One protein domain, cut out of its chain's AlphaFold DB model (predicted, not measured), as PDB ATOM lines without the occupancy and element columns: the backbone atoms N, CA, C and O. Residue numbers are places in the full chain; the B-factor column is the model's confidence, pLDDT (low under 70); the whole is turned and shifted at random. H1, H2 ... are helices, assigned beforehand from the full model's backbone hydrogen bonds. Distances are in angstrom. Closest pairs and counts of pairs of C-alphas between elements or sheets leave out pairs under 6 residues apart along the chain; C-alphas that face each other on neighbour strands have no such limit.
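Overview. This is residues 161 to 202 of the 265 residues of the protein "Hypothetical protein" of Didymodactylos carnosus (UniProt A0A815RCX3). The longest helix, H3, packs crosswise on H1, and the short helix H2 sits at one end of this pair, near the last residue of H1 and the first of H3. The printed part has 42 residues with three named helices, in the order H1, H2, H3, and no named strand; the class is all helix. It is compact, with a radius of gyration of the C-alphas of 9.3 A and spans of 25 by 20 by 17 A.

Along the chain. H3, residues 189 to 200, is 17.4 A long and ends at C-alpha 200 (20.206, 106.286, 49.543). H1, residues 161 to 169, is 12.4 A long and begins at C-alpha 161 (8.607, 102.482, 50.524). H2, residues 176 to 182, measures 9.9 A.

Arrangement. H3 and H1 touch, their closest C-alphas, of Phe 195 and Met 163, 5.5 A apart. They run opposite ways at a steep tilt of 67 degrees, only just short of about perpendicular. H2 is close but not clearly touching to H3, about perpendicular at 75 degrees, with Phe 176 and Pro 189 the closest C-alphas at 6.6 A. H2 is likewise close but not clearly touching to H1, where the closest C-alphas, of Val 179 and Phe 169, are 7.3 A apart. In H1, H2 and H3 every O i to N i+4 pair is within hydrogen-bond range.

Size, cuts and confidence. The C-alphas farthest apart, of His 181 and Ser 201, are 26.0 A apart. The printed part has no cut, and both links are short. No printed residue is under 70 in pLDDT.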
ATOM      1  N   GLU A 161       9.117 102.704  49.165       93.12
ATOM      2  CA  GLU A 161       8.607 102.482  50.524       93.12
ATOM      3  C   GLU A 161       8.835 101.038  51.010       93.12
ATOM      4  O   GLU A 161       9.192 100.798  52.161       93.12
ATOM      5  N   TYR A 162       8.663 100.042  50.133       94.81
ATOM      6  CA  TYR A 162       8.965  98.654  50.482       94.81
ATOM      7  C   TYR A 162      10.459  98.461  50.752       94.81
ATOM      8  O   TYR A 162      10.821  97.841  51.749       94.81
ATOM      9  N   MET A 163      11.323  99.015  49.895       93.94
ATOM     10  CA  MET A 163      12.774  98.952  50.092       93.94
ATOM     11  C   MET A 163      13.190  99.628  51.403       93.94
ATOM     12  O   MET A 163      14.008  99.065  52.122       93.94
ATOM     13  N   GLN A 164      12.595 100.779  51.740       94.75
ATOM     14  CA  GLN A 164      12.828 101.476  53.011       94.75
ATOM     15  C   GLN A 164      12.494 100.575  54.199       94.75
ATOM     16  O   GLN A 164      13.372 100.304  55.011       94.75
ATOM     17  N   ARG A 165      11.291  99.985  54.236       96.06
ATOM     18  CA  ARG A 165      10.896  99.069  55.322       96.06
ATOM     19  C   ARG A 165      11.835  97.872  55.476       96.06
ATOM     20  O   ARG A 165      12.134  97.469  56.597       96.06
ATOM     21  N   VAL A 166      12.298  97.300  54.362       95.81
ATOM     22  CA  VAL A 166      13.268  96.193  54.380       95.81
ATOM     23  C   VAL A 166      14.604  96.656  54.963       95.81
ATOM     24  O   VAL A 166      15.172  95.970  55.813       95.81
ATOM     25  N   VAL A 167      15.111  97.807  54.519       95.00
ATOM     26  CA  VAL A 167      16.394  98.362  54.974       95.00
ATOM     27  C   VAL A 167      16.336  98.752  56.454       95.00
ATOM     28  O   VAL A 167      17.267  98.428  57.190       95.00
ATOM     29  N   ASP A 168      15.234  99.352  56.903       95.62
ATOM     30  CA  ASP A 168      15.011  99.761  58.295       95.62
ATOM     31  C   ASP A 168      14.942  98.566  59.256       95.62
ATOM     32  O   ASP A 168      15.374  98.654  60.413       95.62
ATOM     33  N   PHE A 169      14.404  97.439  58.779       96.12
ATOM     34  CA  PHE A 169      14.375  96.179  59.518       96.12
ATOM     35  C   PHE A 169      15.746  95.493  59.540       96.12
ATOM     36  O   PHE A 169      16.138  94.915  60.554       96.12
ATOM     37  N   ALA A 170      16.505  95.577  58.444       94.25
ATOM     38  CA  ALA A 170      17.817  94.955  58.278       94.25
ATOM     39  C   ALA A 170      18.955  95.740  58.962       94.25
ATOM     40  O   ALA A 170      19.974  96.078  58.339       94.25
ATOM     41  N   ARG A 171      18.769  96.018  60.257       91.25
ATOM     42  CA  ARG A 171      19.745  96.682  61.130       91.25
ATOM     43  C   ARG A 171      21.021  95.841  61.280       91.25
ATOM     44  O   ARG A 171      20.974  94.620  61.101       91.25
ATOM     45  N   PRO A 172      22.163  96.460  61.636       88.75
ATOM     46  CA  PRO A 172      23.385  95.719  61.940       88.75
ATOM     47  C   PRO A 172      23.112  94.621  62.980       88.75
ATOM     48  O   PRO A 172      22.484  94.885  64.002       88.75
ATOM     49  N   GLY A 173      23.554  93.392  62.702       87.81
ATOM     50  CA  GLY A 173      23.344  92.228  63.571       87.81
ATOM     51  C   GLY A 173      22.119  91.366  63.238       87.81
ATOM     52  O   GLY A 173      22.017  90.253  63.748       87.81
ATOM     53  N   VAL A 174      21.219  91.810  62.354       92.38
ATOM     54  CA  VAL A 174      20.115  90.967  61.867       92.38
ATOM     55  C   VAL A 174      20.613  90.068  60.730       92.38
ATOM     56  O   VAL A 174      21.084  90.555  59.701       92.38
ATOM     57  N   ALA A 175      20.493  88.749  60.905       94.19
ATOM     58  CA  ALA A 175      20.837  87.773  59.874       94.19
ATOM     59  C   ALA A 175      19.907  87.887  58.654       94.19
ATOM     60  O   ALA A 175      18.712  88.167  58.785       94.19
ATOM     61  N   PHE A 176      20.438  87.618  57.457       93.81
ATOM     62  CA  PHE A 176      19.649  87.681  56.223       93.81
ATOM     63  C   PHE A 176      18.455  86.719  56.241       93.81
ATOM     64  O   PHE A 176      17.374  87.102  55.808       93.81
ATOM     65  N   THR A 177      18.612  85.520  56.805       94.19
ATOM     66  CA  THR A 177      17.522  84.542  56.961       94.19
ATOM     67  C   THR A 177      16.331  85.142  57.711       94.19
ATOM     68  O   THR A 177      15.191  85.009  57.273       94.19
ATOM     69  N   THR A 178      16.575  85.904  58.781       95.75
ATOM     70  CA  THR A 178      15.535  86.631  59.527       95.75
ATOM     71  C   THR A 178      14.842  87.686  58.664       95.75
ATOM     72  O   THR A 178      13.614  87.787  58.675       95.75
ATOM     73  N   VAL A 179      15.607  88.449  57.873       95.00
ATOM     74  CA  VAL A 179      15.050  89.429  56.924       95.00
ATOM     75  C   VAL A 179      14.193  88.729  55.869       95.00
ATOM     76  O   VAL A 179      13.077  89.166  55.609       95.00
ATOM     77  N   GLN A 180      14.661  87.617  55.307       95.44
ATOM     78  CA  GLN A 180      13.935  86.820  54.317       95.44
ATOM     79  C   GLN A 180      12.642  86.225  54.894       95.44
ATOM     80  O   GLN A 180      11.611  86.204  54.217       95.44
ATOM     81  N   HIS A 181      12.656  85.789  56.158       94.50
ATOM     82  CA  HIS A 181      11.459  85.310  56.848       94.50
ATOM     83  C   HIS A 181      10.391  86.399  57.005       94.50
ATOM     84  O   HIS A 181       9.209  86.113  56.788       94.50
ATOM     85  N   ALA A 182      10.797  87.629  57.335       94.31
ATOM     86  CA  ALA A 182       9.901  88.781  57.443       94.31
ATOM     87  C   ALA A 182       9.457  89.318  56.067       94.31
ATOM     88  O   ALA A 182       8.308  89.715  55.878       94.31
ATOM     89  N   PHE A 183      10.351  89.287  55.079       94.69
ATOM     90  CA  PHE A 183      10.154  89.850  53.748       94.69
ATOM     91  C   PHE A 183      10.354  88.780  52.679       94.69
ATOM     92  O   PHE A 183      11.355  88.758  51.970       94.69
ATOM     93  N   ARG A 184       9.339  87.931  52.492       92.25
ATOM     94  CA  ARG A 184       9.383  86.769  51.577       92.25
ATOM     95  C   ARG A 184       9.679  87.099  50.114       92.25
ATOM     96  O   ARG A 184      10.046  86.217  49.347       92.25
ATOM     97  N   ARG A 185       9.507  88.360  49.708       92.19
ATOM     98  CA  ARG A 185       9.834  88.813  48.350       92.19
ATOM     99  C   ARG A 185      11.325  89.100  48.159       92.19
ATOM    100  O   ARG A 185      11.733  89.221  47.009       92.19
ATOM    101  N   VAL A 186      12.094  89.231  49.243       91.88
ATOM    102  CA  VAL A 186      13.544  89.449  49.226       91.88
ATOM    103  C   VAL A 186      14.225  88.089  49.274       91.88
ATOM    104  O   VAL A 186      14.330  87.480  50.333       91.88
ATOM    105  N   THR A 187      14.635  87.585  48.114       91.25
ATOM    106  CA  THR A 187      15.138  86.209  47.980       91.25
ATOM    107  C   THR A 187      16.650  86.118  48.127       91.25
ATOM    108  O   THR A 187      17.143  85.155  48.701       91.25
ATOM    109  N   HIS A 188      17.384  87.136  47.670       90.81
ATOM    110  CA  HIS A 188      18.845  87.104  47.635       90.81
ATOM    111  C   HIS A 188      19.474  88.207  48.499       90.81
ATOM    112  O   HIS A 188      19.016  89.354  48.447       90.81
ATOM    113  N   PRO A 189      20.590  87.926  49.205       90.44
ATOM    114  CA  PRO A 189      21.328  88.925  49.986       90.44
ATOM    115  C   PRO A 189      21.750  90.148  49.163       90.44
ATOM    116  O   PRO A 189      21.748  91.278  49.654       90.44
ATOM    117  N   MET A 190      22.050  89.944  47.878       91.44
ATOM    118  CA  MET A 190      22.409  91.021  46.953       91.44
ATOM    119  C   MET A 190      21.283  92.053  46.780       91.44
ATOM    120  O   MET A 190      21.555  93.241  46.597       91.44
ATOM    121  N   GLN A 191      20.012  91.640  46.882       92.50
ATOM    122  CA  GLN A 191      18.876  92.565  46.807       92.50
ATOM    123  C   GLN A 191      18.889  93.544  47.979       92.50
ATOM    124  O   GLN A 191      18.621  94.725  47.783       92.50
ATOM    125  N   LEU A 192      19.280  93.090  49.175       93.12
ATOM    126  CA  LEU A 192      19.388  93.958  50.343       93.12
ATOM    127  C   LEU A 192      20.478  95.023  50.159       93.12
ATOM    128  O   LEU A 192      20.264  96.185  50.503       93.12
ATOM    129  N   LYS A 193      21.622  94.654  49.564       92.00
ATOM    130  CA  LYS A 193      22.673  95.618  49.202       92.00
ATOM    131  C   LYS A 193      22.137  96.673  48.225       92.00
ATOM    132  O   LYS A 193      22.235  97.864  48.508       92.00
ATOM    133  N   ARG A 194      21.486  96.239  47.140       92.44
ATOM    134  CA  ARG A 194      20.876  97.147  46.150       92.44
ATOM    135  C   ARG A 194      19.785  98.028  46.755       92.44
ATOM    136  O   ARG A 194      19.695  99.198  46.413       92.44
ATOM    137  N   PHE A 195      18.969  97.510  47.671       94.00
ATOM    138  CA  PHE A 195      17.940  98.310  48.341       94.00
ATOM    139  C   PHE A 195      18.545  99.431  49.174       94.00
ATOM    140  O   PHE A 195      18.027 100.540  49.124       94.00
ATOM    141  N   ARG A 196      19.658  99.192  49.878       93.69
ATOM    142  CA  ARG A 196      20.369 100.264  50.593       93.69
ATOM    143  C   ARG A 196      20.830 101.361  49.631       93.69
ATOM    144  O   ARG A 196      20.606 102.535  49.903       93.69
ATOM    145  N   GLU A 197      21.395 100.982  48.486       92.56
ATOM    146  CA  GLU A 197      21.815 101.924  47.437       92.56
ATOM    147  C   GLU A 197      20.622 102.689  46.835       92.56
ATOM    148  O   GLU A 197      20.684 103.906  46.647       92.56
ATOM    149  N   TYR A 198      19.506 102.010  46.562       92.81
ATOM    150  CA  TYR A 198      18.294 102.636  46.026       92.81
ATOM    151  C   TYR A 198      17.640 103.571  47.034       92.81
ATOM    152  O   TYR A 198      17.237 104.663  46.659       92.81
ATOM    153  N   VAL A 199      17.573 103.202  48.311       92.38
ATOM    154  CA  VAL A 199      17.054 104.090  49.359       92.38
ATOM    155  C   VAL A 199      17.938 105.331  49.489       92.38
ATOM    156  O   VAL A 199      17.415 106.443  49.488       92.38
ATOM    157  N   ALA A 200      19.265 105.165  49.494       91.69
ATOM    158  CA  ALA A 200      20.206 106.286  49.543       91.69
ATOM    159  C   ALA A 200      20.103 107.212  48.316       91.69
ATOM    160  O   ALA A 200      20.202 108.427  48.442       91.69
ATOM    161  N   SER A 201      19.859 106.651  47.130       89.31
ATOM    162  CA  SER A 201      19.694 107.409  45.880       89.31
ATOM    163  C   SER A 201      18.252 107.863  45.607       89.31
ATOM    164  O   SER A 201      17.972 108.382  44.522       89.31
ATOM    165  N   ASN A 202      17.351 107.715  46.586       89.25
ATOM    166  CA  ASN A 202      15.927 108.058  46.517       89.25
ATOM    167  C   ASN A 202      15.142 107.331  45.403       89.25
ATOM    168  O   ASN A 202      14.223 107.886  44.797       89.25
TER     169      ASN A 202